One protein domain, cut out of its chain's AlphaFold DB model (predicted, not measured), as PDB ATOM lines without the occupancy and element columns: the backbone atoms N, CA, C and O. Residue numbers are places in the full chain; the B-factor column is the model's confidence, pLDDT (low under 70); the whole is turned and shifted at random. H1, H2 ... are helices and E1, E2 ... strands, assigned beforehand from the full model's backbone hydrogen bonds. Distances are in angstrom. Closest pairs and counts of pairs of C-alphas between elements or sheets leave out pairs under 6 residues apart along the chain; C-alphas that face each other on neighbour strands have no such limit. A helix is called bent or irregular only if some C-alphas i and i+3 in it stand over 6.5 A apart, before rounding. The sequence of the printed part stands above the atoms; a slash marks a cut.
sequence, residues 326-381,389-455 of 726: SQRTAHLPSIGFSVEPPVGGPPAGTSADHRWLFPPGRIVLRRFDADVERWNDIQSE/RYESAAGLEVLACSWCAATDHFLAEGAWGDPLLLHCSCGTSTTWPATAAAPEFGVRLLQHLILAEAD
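What this domain is: This is residues 326 to 381 and 389 to 455 of the 726 residues of an uncharacterized protein of Streptomyces sp. GP55 (UniProt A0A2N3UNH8). A four-strand antiparallel sheet, E2 E5 E6 E7, has the long helix H2 running across one of its faces, and a separate three-strand sheet, E1 E3 E4, lies near the first end of H2. The short helix H1 follows E3 and makes the far end of the longest axis, beyond the small sheet. The printed part has 123 residues, with two named helices and seven named strands in the order E1 E2 E3 H1 E4 E5 E6 E7 H2; the class is mixed, helices and strands, with 56 residues, under half, in named elements. The whole is compact, with a radius of gyration of the C-alphas of 15.4 A and spans of 46 by 34 by 23 A.

Where its parts are: The larger sheet is made of E2, residues 355 to 358, E5, residues 410 to 415 and 16.7 A long, E6, residues 421 to 424, and E7, residues 429 to 431. C-alpha 410 is at (73.043, 96.449, 117.500). H2, residues 439 to 454, runs 23.4 A from (84.277, 107.007, 103.853) to (85.487, 103.379, 126.951). The smaller sheet is made of E1, residues 336 to 338, E3, residues 364 to 368 and 13.0 A long, and E4, residues 395 to 398. H1, residues 370 to 380, is 15.0 A long.

How they stand to each other: The larger sheet runs E2 E5 E6 E7, all antiparallel. N 356 and O 414 of E2 and E5 are 2.9 A apart, N 411 and O 423 of E5 and E6 2.8 A, and N 430 and O 422 of E6 and E7 2.8 A, each within hydrogen-bond range. E5 E6 E7 form a meander, each strand the antiparallel neighbour of the one before; E5 and E6, and E6 and E7, are hairpins. H2 is on this sheet at a height over the sheet of 9.1 A, making two layers, a helix on one face of a sheet. It lies over E2 and E5, but only just not over E7, on which 2 of its C-alphas fall; on the local plane it stands at 66 degrees to E2, across the strands. Its closest C-alphas to E5 are those of Leu 446 and Gly 414, 7.2 A. H2 is neither bent nor irregular, but only just: C-alphas 439 and 442 are 6.3 A apart. The smaller sheet runs E1 E3 E4, antiparallel, with N 338 and O 366 3.0 A apart and N 365 and O 397 2.9 A. H2 is on it too; the closest C-alphas of E1 and H2 are those of Ser 338 and Phe 441, 7.0 A. H1 only grazes this sheet, with residues 370 to 373; H1 and H2 are apart. Every O i to N i+4 pair is within hydrogen-bond range in H1, and 11 of 12 in H2.

The domain as a whole: The two C-alphas farthest apart, those of Gly 349 and Gln 379, are 46.8 A apart. Residues 382 to 388 are not printed, and C-alphas 381 and 389 are 12.0 A apart across this cut. The links E1 to E2 and E4 to E5 are long. Mean pLDDT of the printed part is 78.0; it is under 70 at residues 326 to 335, 370 to 381, 389 to 393 and 432 to 439.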
ATOM      1  N   SER A 326      72.289  85.452 107.318       40.69
ATOM      2  CA  SER A 326      73.736  85.685 107.252       40.69
ATOM      3  C   SER A 326      74.234  86.342 105.953       40.69
ATOM      4  O   SER A 326      75.427  86.605 105.843       40.69
ATOM      5  N   GLN A 327      73.367  86.553 104.958       45.22
ATOM      6  CA  GLN A 327      73.711  87.117 103.641       45.22
ATOM      7  C   GLN A 327      72.963  88.423 103.327       45.22
ATOM      8  O   GLN A 327      73.057  88.934 102.216       45.22
ATOM      9  N   ARG A 328      72.223  88.984 104.291       53.06
ATOM     10  CA  ARG A 328      71.443  90.212 104.098       53.06
ATOM     11  C   ARG A 328      72.325  91.440 104.340       53.06
ATOM     12  O   ARG A 328      72.628  91.771 105.486       53.06
ATOM     13  N   THR A 329      72.725  92.113 103.263       46.44
ATOM     14  CA  THR A 329      73.376  93.435 103.290       46.44
ATOM     15  C   THR A 329      72.407  94.463 102.732       46.44
ATOM     16  O   THR A 329      72.041  94.374 101.569       46.44
ATOM     17  N   ALA A 330      72.001  95.430 103.551       41.94
ATOM     18  CA  ALA A 330      71.069  96.473 103.139       41.94
ATOM     19  C   ALA A 330      71.811  97.767 102.780       41.94
ATOM     20  O   ALA A 330      72.652  98.244 103.550       41.94
ATOM     21  N   HIS A 331      71.449  98.362 101.645       41.94
ATOM     22  CA  HIS A 331      71.843  99.720 101.279       41.94
ATOM     23  C   HIS A 331      70.823 100.711 101.853       41.94
ATOM     24  O   HIS A 331      69.618 100.549 101.676       41.94
ATOM     25  N   LEU A 332      71.290 101.728 102.583       42.34
ATOM     26  CA  LEU A 332      70.412 102.791 103.078       42.34
ATOM     27  C   LEU A 332      70.079 103.781 101.943       42.34
ATOM     28  O   LEU A 332      70.911 103.957 101.047       42.34
ATOM     29  N   PRO A 333      68.904 104.445 101.976       44.06
ATOM     30  CA  PRO A 333      68.524 105.450 100.980       44.06
ATOM     31  C   PRO A 333      69.524 106.619 100.933       44.06
ATOM     32  O   PRO A 333      70.329 106.781 101.851       44.06
ATOM     33  N   SER A 334      69.431 107.482  99.912       51.22
ATOM     34  CA  SER A 334      70.254 108.692  99.690       51.22
ATOM     35  C   SER A 334      70.032 109.818 100.719       51.22
ATOM     36  O   SER A 334      69.954 110.998 100.386       51.22
ATOM     37  N   ILE A 335      69.887 109.453 101.985       62.06
ATOM     38  CA  ILE A 335      69.727 110.326 103.135       62.06
ATOM     39  C   ILE A 335      71.122 110.632 103.674       62.06
ATOM     40  O   ILE A 335      71.896 109.720 103.973       62.06
ATOM     41  N   GLY A 336      71.445 111.916 103.807       71.31
ATOM     42  CA  GLY A 336      72.698 112.350 104.401       71.31
ATOM     43  C   GLY A 336      72.671 112.188 105.915       71.31
ATOM     44  O   GLY A 336      71.703 112.561 106.580       71.31
ATOM     45  N   PHE A 337      73.748 111.653 106.479       80.69
ATOM     46  CA  PHE A 337      73.986 111.674 107.918       80.69
ATOM     47  C   PHE A 337      75.305 112.375 108.189       80.69
ATOM     48  O   PHE A 337      76.291 112.152 107.485       80.69
ATOM     49  N   SER A 338      75.333 113.226 109.211       82.25
ATOM     50  CA  SER A 338      76.548 113.915 109.639       82.25
ATOM     51  C   SER A 338      76.917 113.536 111.065       82.25
ATOM     52  O   SER A 338      76.075 113.379 111.956       82.25
ATOM     53  N   VAL A 339      78.220 113.365 111.265       85.62
ATOM     54  CA  VAL A 339      78.851 113.117 112.558       85.62
ATOM     55  C   VAL A 339      80.084 114.012 112.635       85.62
ATOM     56  O   VAL A 339      80.934 114.013 111.738       85.62
ATOM     57  N   GLU A 340      80.158 114.811 113.696       87.19
ATOM     58  CA  GLU A 340      81.291 115.697 113.952       87.19
ATOM     59  C   GLU A 340      82.569 114.877 114.221       87.19
ATOM     60  O   GLU A 340      82.478 113.711 114.612       87.19
ATOM     61  N   PRO A 341      83.775 115.434 114.043       88.38
ATOM     62  CA  PRO A 341      85.008 114.763 114.456       88.38
ATOM     63  C   PRO A 341      85.004 114.404 115.958       88.38
ATOM     64  O   PRO A 341      84.415 115.142 116.757       88.38
ATOM     65  N   PRO A 342      85.641 113.294 116.375       90.69
ATOM     66  CA  PRO A 342      85.728 112.937 117.788       90.69
ATOM     67  C   PRO A 342      86.581 113.938 118.575       90.69
ATOM     68  O   PRO A 342      87.619 114.410 118.112       90.69
ATOM     69  N   VAL A 343      86.166 114.229 119.811       88.62
ATOM     70  CA  VAL A 343      86.950 115.041 120.753       88.62
ATOM     71  C   VAL A 343      87.957 114.143 121.478       88.62
ATOM     72  O   VAL A 343      87.690 113.655 122.573       88.62
ATOM     73  N   GLY A 344      89.107 113.894 120.851       85.25
ATOM     74  CA  GLY A 344      90.193 113.092 121.425       85.25
ATOM     75  C   GLY A 344      90.715 111.995 120.495       85.25
ATOM     76  O   GLY A 344      90.184 111.765 119.411       85.25
ATOM     77  N   GLY A 345      91.801 111.349 120.923       90.12
ATOM     78  CA  GLY A 345      92.382 110.182 120.257       90.12
ATOM     79  C   GLY A 345      91.804 108.858 120.773       90.12
ATOM     80  O   GLY A 345      90.869 108.882 121.571       90.12
ATOM     81  N   PRO A 346      92.365 107.707 120.357       91.12
ATOM     82  CA  PRO A 346      91.937 106.398 120.847       91.12
ATOM     83  C   PRO A 346      92.051 106.294 122.378       91.12
ATOM     84  O   PRO A 346      92.917 106.957 122.966       91.12
ATOM     85  N   PRO A 347      91.232 105.448 123.032       93.62
ATOM     86  CA  PRO A 347      91.308 105.223 124.474       93.62
ATOM     87  C   PRO A 347      92.734 104.902 124.945       93.62
ATOM     88  O   PRO A 347      93.454 104.108 124.329       93.62
ATOM     89  N   ALA A 348      93.160 105.524 126.047       91.00
ATOM     90  CA  ALA A 348      94.528 105.393 126.541       91.00
ATOM     91  C   ALA A 348      94.884 103.925 126.838       91.00
ATOM     92  O   ALA A 348      94.128 103.206 127.484       91.00
ATOM     93  N   GLY A 349      96.060 103.487 126.379       89.62
ATOM     94  CA  GLY A 349      96.536 102.114 126.585       89.62
ATOM     95  C   GLY A 349      95.981 101.078 125.600       89.62
ATOM     96  O   GLY A 349      96.333  99.907 125.723       89.62
ATOM     97  N   THR A 350      95.179 101.481 124.610       88.81
ATOM     98  CA  THR A 350      94.739 100.591 123.521       88.81
ATOM     99  C   THR A 350      95.617 100.757 122.279       88.81
ATOM    100  O   THR A 350      96.005 101.867 121.915       88.81
ATOM    101  N   SER A 351      95.995  99.642 121.643       88.50
ATOM    102  CA  SER A 351      96.713  99.669 120.363       88.50
ATOM    103  C   SER A 351      95.771 100.093 119.237       88.50
ATOM    104  O   SER A 351      94.586  99.775 119.294       88.50
ATOM    105  N   ALA A 352      96.293 100.723 118.178       79.75
ATOM    106  CA  ALA A 352      95.490 101.085 117.002       79.75
ATOM    107  C   ALA A 352      94.759  99.871 116.389       79.75
ATOM    108  O   ALA A 352      93.612  99.992 115.979       79.75
ATOM    109  N   ASP A 353      95.381  98.689 116.450       87.44
ATOM    110  CA  ASP A 353      94.826  97.429 115.935       87.44
ATOM    111  C   ASP A 353      93.851  96.733 116.908       87.44
ATOM    112  O   ASP A 353      93.410  95.608 116.658       87.44
ATOM    113  N   HIS A 354      93.539  97.344 118.060       92.50
ATOM    114  CA  HIS A 354      92.599  96.756 119.012       92.50
ATOM    115  C   HIS A 354      91.186  96.776 118.424       92.50
ATOM    116  O   HIS A 354      90.627  97.843 118.169       92.50
ATOM    117  N   ARG A 355      90.608  95.588 118.215       92.94
ATOM    118  CA  ARG A 355      89.243  95.437 117.699       92.94
ATOM    119  C   ARG A 355      88.246  95.503 118.846       92.94
ATOM    120  O   ARG A 355      88.308  94.694 119.769       92.94
ATOM    121  N   TRP A 356      87.317  96.440 118.742       94.12
ATOM    122  CA  TRP A 356      86.213  96.611 119.672       94.12
ATOM    123  C   TRP A 356      85.011  95.800 119.204       94.12
ATOM    124  O   TRP A 356      84.738  95.736 118.004       94.12
ATOM    125  N   LEU A 357      84.309  95.186 120.157       94.19
ATOM    126  CA  LEU A 357      83.053  94.479 119.937       94.19
ATOM    127  C   LEU A 357      82.140  94.714 121.143       94.19
ATOM    128  O   LEU A 357      82.380  94.152 122.211       94.19
ATOM    129  N   PHE A 358      81.125  95.557 120.990       91.44
ATOM    130  CA  PHE A 358      80.258  95.973 122.097       91.44
ATOM    131  C   PHE A 358      78.845  96.286 121.595       91.44
ATOM    132  O   PHE A 358      78.686  96.663 120.433       91.44
ATOM    133  N   PRO A 359      77.799  96.088 122.414       91.00
ATOM    134  CA  PRO A 359      76.442  96.474 122.058       91.00
ATOM    135  C   PRO A 359      76.264  97.978 122.314       91.00
ATOM    136  O   PRO A 359      76.078  98.362 123.471       91.00
ATOM    137  N   PRO A 360      76.335  98.857 121.293       87.19
ATOM    138  CA  PRO A 360      76.061 100.261 121.524       87.19
ATOM    139  C   PRO A 360      74.635 100.412 122.055       87.19
ATOM    140  O   PRO A 360      73.718  99.692 121.651       87.19
ATOM    141  N   GLY A 361      74.442 101.395 122.933       83.06
ATOM    142  CA  GLY A 361      73.106 101.885 123.233       83.06
ATOM    143  C   GLY A 361      72.447 102.502 121.992       83.06
ATOM    144  O   GLY A 361      72.810 102.269 120.840       83.06
ATOM    145  N   ARG A 362      71.466 103.366 122.227       87.62
ATOM    146  CA  ARG A 362      70.754 104.056 121.150       87.62
ATOM    147  C   ARG A 362      71.713 104.946 120.338       87.62
ATOM    148  O   ARG A 362      72.240 105.926 120.863       87.62
ATOM    149  N   ILE A 363      71.908 104.645 119.052       90.75
ATOM    150  CA  ILE A 363      72.748 105.457 118.155       90.75
ATOM    151  C   ILE A 363      71.895 106.588 117.578       90.75
ATOM    152  O   ILE A 363      70.995 106.342 116.779       90.75
ATOM    153  N   VAL A 364      72.171 107.831 117.972       90.38
ATOM    154  CA  VAL A 364      71.414 109.010 117.524       90.38
ATOM    155  C   VAL A 364      72.244 109.838 116.550       90.38
ATOM    156  O   VAL A 364      73.327 110.317 116.888       90.38
ATOM    157  N   LEU A 365      71.729 110.022 115.335       89.75
ATOM    158  CA  LEU A 365      72.432 110.680 114.236       89.75
ATOM    159  C   LEU A 365      71.716 111.962 113.818       89.75
ATOM    160  O   LEU A 365      70.491 112.056 113.885       89.75
ATOM    161  N   ARG A 366      72.492 112.955 113.362       88.25
ATOM    162  CA  ARG A 366      71.928 114.118 112.673       88.25
ATOM    163  C   ARG A 366      71.705 113.724 111.221       88.25
ATOM    164  O   ARG A 366      72.660 113.476 110.487       88.25
ATOM    165  N   ARG A 367      70.438 113.645 110.842       84.38
ATOM    166  CA  ARG A 367      69.996 113.455 109.468       84.38
ATOM    167  C   ARG A 367      69.909 114.810 108.786       84.38
ATOM    168  O   ARG A 367      69.427 115.764 109.394       84.38
ATOM    169  N   PHE A 368      70.334 114.878 107.534       78.06
ATOM    170  CA  PHE A 368      70.124 116.018 106.656       78.06
ATOM    171  C   PHE A 368      69.669 115.538 105.277       78.06
ATOM    172  O   PHE A 368      69.946 114.413 104.852       78.06
ATOM    173  N   ASP A 369      68.933 116.395 104.581       70.75
ATOM    174  CA  ASP A 369      68.609 116.164 103.182       70.75
ATOM    175  C   ASP A 369      69.833 116.538 102.336       70.75
ATOM    176  O   ASP A 369      70.156 117.716 102.175       70.75
ATOM    177  N   ALA A 370      70.558 115.519 101.863       66.19
ATOM    178  CA  ALA A 370      71.808 115.691 101.127       66.19
ATOM    179  C   ALA A 370      71.614 116.402  99.783       66.19
ATOM    180  O   ALA A 370      72.545 117.044  99.295       66.19
ATOM    181  N   ASP A 371      70.418 116.312  99.198       61.53
ATOM    182  CA  ASP A 371      70.091 117.040  97.979       61.53
ATOM    183  C   ASP A 371      69.849 118.520  98.281       61.53
ATOM    184  O   ASP A 371      70.336 119.367  97.535       61.53
ATOM    185  N   VAL A 372      69.172 118.841  99.390       62.44
ATOM    186  CA  VAL A 372      68.964 120.234  99.826       62.44
ATOM    187  C   VAL A 372      70.270 120.883 100.278       62.44
ATOM    188  O   VAL A 372      70.510 122.039  99.948       62.44
ATOM    189  N   GLU A 373      71.143 120.164 100.990       63.22
ATOM    190  CA  GLU A 373      72.455 120.695 101.386       63.22
ATOM    191  C   GLU A 373      73.337 120.958 100.162       63.22
ATOM    192  O   GLU A 373      73.832 122.068  99.995       63.22
ATOM    193  N   ARG A 374      73.421 120.002  99.227       65.31
ATOM    194  CA  ARG A 374      74.138 120.204  97.960       65.31
ATOM    195  C   ARG A 374      73.557 121.366  97.154       65.31
ATOM    196  O   ARG A 374      74.296 122.083  96.487       65.31
ATOM    197  N   TRP A 375      72.240 121.544  97.185       60.56
ATOM    198  CA  TRP A 375      71.571 122.657  96.521       60.56
ATOM    199  C   TRP A 375      71.901 123.997  97.192       60.56
ATOM    200  O   TRP A 375      72.249 124.947  96.495       60.56
ATOM    201  N   ASN A 376      71.875 124.058  98.526       61.31
ATOM    202  CA  ASN A 376      72.292 125.228  99.301       61.31
ATOM    203  C   ASN A 376      73.763 125.585  99.043       61.31
ATOM    204  O   ASN A 376      74.063 126.767  98.903       61.31
ATOM    205  N   ASP A 377      74.654 124.599  98.927       64.12
ATOM    206  CA  ASP A 377      76.066 124.824  98.598       64.12
ATOM    207  C   ASP A 377      76.207 125.450  97.204       64.12
ATOM    208  O   ASP A 377      76.797 126.522  97.071       64.12
ATOM    209  N   ILE A 378      75.565 124.859  96.187       62.91
ATOM    210  CA  ILE A 378      75.554 125.377  94.804       62.91
ATOM    211  C   ILE A 378      75.004 126.808  94.745       62.91
ATOM    212  O   ILE A 378      75.473 127.630  93.963       62.91
ATOM    213  N   GLN A 379      73.999 127.118  95.560       58.09
ATOM    214  CA  GLN A 379      73.353 128.429  95.579       58.09
ATOM    215  C   GLN A 379      74.136 129.452  96.398       58.09
ATOM    216  O   GLN A 379      74.122 130.631  96.069       58.09
ATOM    217  N   SER A 380      74.873 129.015  97.422       57.47
ATOM    218  CA  SER A 380      75.779 129.878  98.184       57.47
ATOM    219  C   SER A 380      76.968 130.373  97.354       57.47
ATOM    220  O   SER A 380      77.505 131.445  97.632       57.47
ATOM    221  N   GLU A 381      77.344 129.629  96.310       56.97
ATOM    222  CA  GLU A 381      78.345 130.041  95.322       56.97
ATOM    223  C   GLU A 381      77.789 131.076  94.320       56.97
ATOM    224  O   GLU A 381      78.558 131.844  93.736       56.97
ATOM    225  N   ARG A 389      68.568 130.263 102.197       48.97
ATOM    226  CA  ARG A 389      69.033 129.010 102.802       48.97
ATOM    227  C   ARG A 389      67.765 128.204 103.021       48.97
ATOM    228  O   ARG A 389      67.031 128.492 103.963       48.97
ATOM    229  N   TYR A 390      67.469 127.268 102.125       49.66
ATOM    230  CA  TYR A 390      66.376 126.340 102.372       49.66
ATOM    231  C   TYR A 390      66.765 125.598 103.638       49.66
ATOM    232  O   TYR A 390      67.881 125.077 103.722       49.66
ATOM    233  N   GLU A 391      65.897 125.628 104.647       52.72
ATOM    234  CA  GLU A 391      66.094 124.820 105.839       52.72
ATOM    235  C   GLU A 391      66.214 123.381 105.343       52.72
ATOM    236  O   GLU A 391      65.234 122.781 104.893       52.72
ATOM    237  N   SER A 392      67.443 122.844 105.338       53.72
ATOM    238  CA  SER A 392      67.614 121.414 105.158       53.72
ATOM    239  C   SER A 392      66.723 120.806 106.221       53.72
ATOM    240  O   SER A 392      66.714 121.275 107.362       53.72
ATOM    241  N   ALA A 393      65.885 119.848 105.837       54.56
ATOM    242  CA  ALA A 393      65.043 119.144 106.781       54.56
ATOM    243  C   ALA A 393      65.986 118.312 107.674       54.56
ATOM    244  O   ALA A 393      66.117 117.098 107.521       54.56
ATOM    245  N   ALA A 394      66.678 118.992 108.580       71.56
ATOM    246  CA  ALA A 394      67.582 118.453 109.552       71.56
ATOM    247  C   ALA A 394      66.742 117.905 110.700       71.56
ATOM    248  O   ALA A 394      65.614 118.333 110.966       71.56
ATOM    249  N   GLY A 395      67.246 116.866 111.333       86.44
ATOM    250  CA  GLY A 395      66.608 116.303 112.505       86.44
ATOM    251  C   GLY A 395      67.514 115.294 113.166       86.44
ATOM    252  O   GLY A 395      68.504 114.845 112.583       86.44
ATOM    253  N   LEU A 396      67.166 114.939 114.393       90.56
ATOM    254  CA  LEU A 396      67.769 113.795 115.054       90.56
ATOM    255  C   LEU A 396      66.897 112.576 114.828       90.56
ATOM    256  O   LEU A 396      65.685 112.631 115.006       90.56
ATOM    257  N   GLU A 397      67.535 111.483 114.447       89.69
ATOM    258  CA  GLU A 397      66.882 110.204 114.229       89.69
ATOM    259  C   GLU A 397      67.695 109.120 114.929       89.69
ATOM    260  O   GLU A 397      68.931 109.179 114.987       89.69
ATOM    261  N   VAL A 398      66.993 108.146 115.502       90.19
ATOM    262  CA  VAL A 398      67.643 106.948 116.021       90.19
ATOM    263  C   VAL A 398      67.931 106.031 114.849       90.19
ATOM    264  O   VAL A 398      67.037 105.726 114.067       90.19
ATOM    265  N   LEU A 399      69.172 105.569 114.741       87.94
ATOM    266  CA  LEU A 399      69.525 104.584 113.733       87.94
ATOM    267  C   LEU A 399      68.688 103.319 113.955       87.94
ATOM    268  O   LEU A 399      68.806 102.658 114.986       87.94
ATOM    269  N   ALA A 400      67.852 102.993 112.976       85.38
ATOM    270  CA  ALA A 400      67.061 101.776 112.948       85.38
ATOM    271  C   ALA A 400      67.687 100.764 111.986       85.38
ATOM    272  O   ALA A 400      68.305 101.121 110.981       85.38
ATOM    273  N   CYS A 401      67.519  99.478 112.281       81.62
ATOM    274  CA  CYS A 401      67.892  98.425 111.355       81.62
ATOM    275  C   CYS A 401      67.007  98.562 110.118       81.62
ATOM    276  O   CYS A 401      65.789  98.483 110.226       81.62
ATOM    277  N   SER A 402      67.608  98.712 108.943       77.12
ATOM    278  CA  SER A 402      66.875  98.817 107.674       77.12
ATOM    279  C   SER A 402      65.952  97.628 107.397       77.12
ATOM    280  O   SER A 402      65.014  97.759 106.623       77.12
ATOM    281  N   TRP A 403      66.211  96.479 108.029       74.81
ATOM    282  CA  TRP A 403      65.422  95.264 107.855       74.81
ATOM    283  C   TRP A 403      64.286  95.123 108.873       74.81
ATOM    284  O   TRP A 403      63.121  95.018 108.509       74.81
ATOM    285  N   CYS A 404      64.616  95.077 110.167       80.69
ATOM    286  CA  CYS A 404      63.629  94.806 111.221       80.69
ATOM    287  C   CYS A 404      63.158  96.058 111.970       80.69
ATOM    288  O   CYS A 404      62.405  95.933 112.931       80.69
ATOM    289  N   ALA A 405      63.637  97.244 111.582       82.94
ATOM    290  CA  ALA A 405      63.401  98.526 112.247       82.94
ATOM    291  C   ALA A 405      63.838  98.598 113.728       82.94
ATOM    292  O   ALA A 405      63.572  99.598 114.392       82.94
ATOM    293  N   ALA A 406      64.543  97.587 114.258       83.56
ATOM    294  CA  ALA A 406      65.055  97.614 115.630       83.56
ATOM    295  C   ALA A 406      66.060  98.759 115.826       83.56
ATOM    296  O   ALA A 406      66.903  99.004 114.962       83.56
ATOM    297  N   THR A 407      65.987  99.439 116.969       85.56
ATOM    298  CA  THR A 407      66.770 100.657 117.268       85.56
ATOM    299  C   THR A 407      67.760 100.488 118.426       85.56
ATOM    300  O   THR A 407      68.552 101.383 118.714       85.56
ATOM    301  N   ASP A 408      67.723  99.337 119.093       82.94
ATOM    302  CA  ASP A 408      68.379  99.043 120.372       82.94
ATOM    303  C   ASP A 408      69.077  97.671 120.389       82.94
ATOM    304  O   ASP A 408      69.538  97.199 121.428       82.94
ATOM    305  N   HIS A 409      69.162  97.004 119.238       83.56
ATOM    306  CA  HIS A 409      69.695  95.646 119.120       83.56
ATOM    307  C   HIS A 409      70.838  95.570 118.114       83.56
ATOM    308  O   HIS A 409      70.816  94.748 117.194       83.56
ATOM    309  N   PHE A 410      71.820  96.452 118.286       89.38
ATOM    310  CA  PHE A 410      73.043  96.449 117.500       89.38
ATOM    311  C   PHE A 410      74.230  95.927 118.308       89.38
ATOM    312  O   PHE A 410      74.294  96.092 119.523       89.38
ATOM    313  N   LEU A 411      75.184  95.333 117.604       92.88
ATOM    314  CA  LEU A 411      76.530  95.016 118.058       92.88
ATOM    315  C   LEU A 411      77.497  95.743 117.120       92.88
ATOM    316  O   LEU A 411      77.490  95.484 115.918       92.88
ATOM    317  N   ALA A 412      78.272  96.687 117.645       92.56
ATOM    318  CA  ALA A 412      79.270  97.429 116.883       92.56
ATOM    319  C   ALA A 412      80.604  96.678 116.884       92.56
ATOM    320  O   ALA A 412      81.049  96.218 117.935       92.56
ATOM    321  N   GLU A 413      81.243  96.585 115.716       92.62
ATOM    322  CA  GLU A 413      82.552  95.964 115.509       92.62
ATOM    323  C   GLU A 413      83.488  96.899 114.721       92.62
ATOM    324  O   GLU A 413      83.082  97.522 113.735       92.62
ATOM    325  N   GLY A 414      84.760  96.963 115.130       91.88
ATOM    326  CA  GLY A 414      85.841  97.588 114.354       91.88
ATOM    327  C   GLY A 414      87.050  98.016 115.194       91.88
ATOM    328  O   GLY A 414      86.975  98.079 116.421       91.88
ATOM    329  N   ALA A 415      88.185  98.284 114.546       93.81
ATOM    330  CA  ALA A 415      89.346  98.924 115.169       93.81
ATOM    331  C   ALA A 415      89.300 100.456 115.035       93.81
ATOM    332  O   ALA A 415      88.508 101.023 114.280       93.81
ATOM    333  N   TRP A 416      90.161 101.159 115.769       93.12
ATOM    334  CA  TRP A 416      90.234 102.615 115.672       93.12
ATOM    335  C   TRP A 416      90.699 103.049 114.273       93.12
ATOM    336  O   TRP A 416      91.864 102.881 113.924       93.12
ATOM    337  N   GLY A 417      89.804 103.658 113.490       88.75
ATOM    338  CA  GLY A 417      90.080 104.039 112.099       88.75
ATOM    339  C   GLY A 417      89.424 103.125 111.060       88.75
ATOM    340  O   GLY A 417      89.385 103.495 109.886       88.75
ATOM    341  N   ASP A 418      88.867 101.989 111.483       88.94
ATOM    342  CA  ASP A 418      88.090 101.113 110.608       88.94
ATOM    343  C   ASP A 418      86.722 101.732 110.271       88.94
ATOM    344  O   ASP A 418      86.179 102.534 111.039       88.94
ATOM    345  N   PRO A 419      86.112 101.350 109.137       87.31
ATOM    346  CA  PRO A 419      84.696 101.600 108.916       87.31
ATOM    347  C   PRO A 419      83.852 100.848 109.954       87.31
ATOM    348  O   PRO A 419      84.099  99.676 110.237       87.31
ATOM    349  N   LEU A 420      82.815 101.504 110.480       88.69
ATOM    350  CA  LEU A 420      81.861 100.884 111.396       88.69
ATOM    351  C   LEU A 420      81.171  99.673 110.749       88.69
ATOM    352  O   LEU A 420      80.551  99.798 109.686       88.69
ATOM    353  N   LEU A 421      81.202  98.537 111.446       88.44
ATOM    354  CA  LEU A 421      80.353  97.380 111.185       88.44
ATOM    355  C   LEU A 421      79.304  97.271 112.302       88.44
ATOM    356  O   LEU A 421      79.651  97.226 113.478       88.44
ATOM    357  N   LEU A 422      78.019  97.257 111.945       89.38
ATOM    358  CA  LEU A 422      76.908  97.062 112.881       89.38
ATOM    359  C   LEU A 422      76.200  95.747 112.580       89.38
ATOM    360  O   LEU A 422      75.700  95.565 111.473       89.38
ATOM    361  N   HIS A 423      76.086  94.869 113.569       87.75
ATOM    362  CA  HIS A 423      75.298  93.643 113.479       87.75
ATOM    363  C   HIS A 423      73.983  93.822 114.223       87.75
ATOM    364  O   HIS A 423      73.977  94.099 115.418       87.75
ATOM    365  N   CYS A 424      72.863  93.655 113.535       86.00
ATOM    366  CA  CYS A 424      71.551  93.625 114.157       86.00
ATOM    367  C   CYS A 424      71.222  92.212 114.658       86.00
ATOM    368  O   CYS A 424      71.588  91.220 114.025       86.00
ATOM    369  N   SER A 425      70.449  92.101 115.741       83.88
ATOM    370  CA  SER A 425      69.941  90.818 116.255       83.88
ATOM    371  C   SER A 425      69.127  90.007 115.236       83.88
ATOM    372  O   SER A 425      69.055  88.785 115.349       83.88
ATOM    373  N   CYS A 426      68.558  90.651 114.209       77.88
ATOM    374  CA  CYS A 426      67.877  89.964 113.106       77.88
ATOM    375  C   CYS A 426      68.828  89.265 112.109       77.88
ATOM    376  O   CYS A 426      68.359  88.630 111.164       77.88
ATOM    377  N   GLY A 427      70.148  89.373 112.306       81.88
ATOM    378  CA  GLY A 427      71.194  88.782 111.465       81.88
ATOM    379  C   GLY A 427      71.784  89.740 110.427       81.88
ATOM    380  O   GLY A 427      72.891  89.504 109.944       81.88
ATOM    381  N   THR A 428      71.097  90.846 110.124       79.88
ATOM    382  CA  THR A 428      71.573  91.861 109.173       79.88
ATOM    383  C   THR A 428      72.837  92.535 109.690       79.88
ATOM    384  O   THR A 428      72.856  93.048 110.808       79.88
ATOM    385  N   SER A 429      73.882  92.567 108.864       81.88
ATOM    386  CA  SER A 429      75.125  93.282 109.165       81.88
ATOM    387  C   SER A 429      75.318  94.427 108.175       81.88
ATOM    388  O   SER A 429      75.324  94.209 106.964       81.88
ATOM    389  N   THR A 430      75.492  95.643 108.681       80.19
ATOM    390  CA  THR A 430      75.621  96.856 107.869       80.19
ATOM    391  C   THR A 430      77.010  97.456 108.065       80.19
ATOM    392  O   THR A 430      77.365  97.859 109.171       80.19
ATOM    393  N   THR A 431      77.803  97.536 106.991       74.19
ATOM    394  CA  THR A 431      79.060  98.305 106.968       74.19
ATOM    395  C   THR A 431      78.817  99.715 106.460       74.19
ATOM    396  O   THR A 431      78.179  99.879 105.420       74.19
ATOM    397  N   TRP A 432      79.377 100.719 107.134       67.12
ATOM    398  CA  TRP A 432      79.276 102.113 106.706       67.12
ATOM    399  C   TRP A 432      80.602 102.667 106.158       67.12
ATOM    400  O   TRP A 432      81.616 102.562 106.847       67.12
ATOM    401  N   PRO A 433      80.600 103.323 104.976       52.19
ATOM    402  CA  PRO A 433      79.444 103.621 104.122       52.19
ATOM    403  C   PRO A 433      79.188 102.538 103.055       52.19
ATOM    404  O   PRO A 433      80.119 101.969 102.490       52.19
ATOM    405  N   ALA A 434      77.918 102.309 102.712       47.25
ATOM    406  CA  ALA A 434      77.542 101.483 101.560       47.25
ATOM    407  C   ALA A 434      77.733 102.219 100.208       47.25
ATOM    408  O   ALA A 434      77.661 101.605  99.147       47.25
ATOM    409  N   THR A 435      78.018 103.528 100.243       46.62
ATOM    410  CA  THR A 435      78.288 104.386  99.076       46.62
ATOM    411  C   THR A 435      79.601 105.156  99.250       46.62
ATOM    412  O   THR A 435      79.823 105.773 100.290       46.62
ATOM    413  N   ALA A 436      80.448 105.198  98.218       42.78
ATOM    414  CA  ALA A 436      81.803 105.779  98.239       42.78
ATOM    415  C   ALA A 436      81.912 107.290  98.571       42.78
ATOM    416  O   ALA A 436      83.019 107.817  98.636       42.78
ATOM    417  N   ALA A 437      80.801 108.005  98.777       53.00
ATOM    418  CA  ALA A 437      80.781 109.464  98.892       53.00
ATOM    419  C   ALA A 437      81.222 110.029 100.263       53.00
ATOM    420  O   ALA A 437      81.518 111.217 100.339       53.00
ATOM    421  N   ALA A 438      81.291 109.223 101.333       62.28
ATOM    422  CA  ALA A 438      81.721 109.700 102.659       62.28
ATOM    423  C   ALA A 438      82.393 108.600 103.519       62.28
ATOM    424  O   ALA A 438      81.868 108.244 104.578       62.28
ATOM    425  N   PRO A 439      83.549 108.042 103.098       63.38
ATOM    426  CA  PRO A 439      84.277 107.007 103.853       63.38
ATOM    427  C   PRO A 439      84.581 107.412 105.303       63.38
ATOM    428  O   PRO A 439      84.603 106.567 106.194       63.38
ATOM    429  N   GLU A 440      84.727 108.709 105.569       81.75
ATOM    430  CA  GLU A 440      85.025 109.226 106.904       81.75
ATOM    431  C   GLU A 440      83.853 109.140 107.889       81.75
ATOM    432  O   GLU A 440      84.089 109.123 109.095       81.75
ATOM    433  N   PHE A 441      82.598 109.073 107.429       85.62
ATOM    434  CA  PHE A 441      81.453 109.036 108.344       85.62
ATOM    435  C   PHE A 441      81.476 107.779 109.218       85.62
ATOM    436  O   PHE A 441      81.377 107.880 110.439       85.62
ATOM    437  N   GLY A 442      81.614 106.599 108.596       86.75
ATOM    438  CA  GLY A 442      81.602 105.320 109.309       86.75
ATOM    439  C   GLY A 442      82.754 105.228 110.305       86.75
ATOM    440  O   GLY A 442      82.556 104.790 111.434       86.75
ATOM    441  N   VAL A 443      83.923 105.740 109.912       90.38
ATOM    442  CA  VAL A 443      85.105 105.841 110.774       90.38
ATOM    443  C   VAL A 443      84.838 106.745 111.977       90.38
ATOM    444  O   VAL A 443      85.049 106.336 113.117       90.38
ATOM    445  N   ARG A 444      84.325 107.963 111.753       92.25
ATOM    446  CA  ARG A 444      84.018 108.909 112.839       92.25
ATOM    447  C   ARG A 444      82.954 108.353 113.776       92.25
ATOM    448  O   ARG A 444      83.096 108.465 114.989       92.25
ATOM    449  N   LEU A 445      81.897 107.742 113.238       92.56
ATOM    450  CA  LEU A 445      80.842 107.148 114.054       92.56
ATOM    451  C   LEU A 445      81.391 106.013 114.924       92.56
ATOM    452  O   LEU A 445      81.124 106.011 116.123       92.56
ATOM    453  N   LEU A 446      82.207 105.111 114.368       93.69
ATOM    454  CA  LEU A 446      82.876 104.072 115.153       93.69
ATOM    455  C   LEU A 446      83.743 104.678 116.264       93.69
ATOM    456  O   LEU A 446      83.648 104.241 117.406       93.69
ATOM    457  N   GLN A 447      84.535 105.711 115.964       95.06
ATOM    458  CA  GLN A 447      85.358 106.403 116.963       95.06
ATOM    459  C   GLN A 447      84.513 106.968 118.114       95.06
ATOM    460  O   GLN A 447      84.877 106.796 119.274       95.06
ATOM    461  N   HIS A 448      83.368 107.593 117.819       94.31
ATOM    462  CA  HIS A 448      82.445 108.077 118.854       94.31
ATOM    463  C   HIS A 448      81.881 106.948 119.710       94.31
ATOM    464  O   HIS A 448      81.803 107.102 120.926       94.31
ATOM    465  N   LEU A 449      81.491 105.830 119.092       95.00
ATOM    466  CA  LEU A 449      80.956 104.677 119.815       95.00
ATOM    467  C   LEU A 449      82.027 104.035 120.708       95.00
ATOM    468  O   LEU A 449      81.746 103.753 121.864       95.00
ATOM    469  N   ILE A 450      83.260 103.885 120.209       95.75
ATOM    470  CA  ILE A 450      84.404 103.389 120.992       95.75
ATOM    471  C   ILE A 450      84.676 104.298 122.193       95.75
ATOM    472  O   ILE A 450      84.904 103.814 123.297       95.75
ATOM    473  N   LEU A 451      84.666 105.619 121.994       95.12
ATOM    474  CA  LEU A 451      84.918 106.566 123.081       95.12
ATOM    475  C   LEU A 451      83.793 106.575 124.115       95.12
ATOM    476  O   LEU A 451      84.086 106.670 125.300       95.12
ATOM    477  N   ALA A 452      82.538 106.443 123.684       93.50
ATOM    478  CA  ALA A 452      81.399 106.321 124.589       93.50
ATOM    479  C   ALA A 452      81.422 105.006 125.387       93.50
ATOM    480  O   ALA A 452      81.077 105.010 126.563       93.50
ATOM    481  N   GLU A 453      81.862 103.908 124.768       94.56
ATOM    482  CA  GLU A 453      82.042 102.615 125.441       94.56
ATOM    483  C   GLU A 453      83.195 102.657 126.454       94.56
ATOM    484  O   GLU A 453      83.086 102.144 127.565       94.56
ATOM    485  N   ALA A 454      84.314 103.286 126.089       93.94
ATOM    486  CA  ALA A 454      85.487 103.379 126.951       93.94
ATOM    487  C   ALA A 454      85.316 104.379 128.109       93.94
ATOM    488  O   ALA A 454      85.969 104.239 129.145       93.94
ATOM    489  N   ASP A 455      84.486 105.406 127.923       94.25
ATOM    490  CA  ASP A 455      84.251 106.483 128.879       94.25
ATOM    491  C   ASP A 455      82.788 106.947 128.801       94.25
ATOM    492  O   ASP A 455      82.408 107.715 127.915       94.25
TER     493      ASP A 455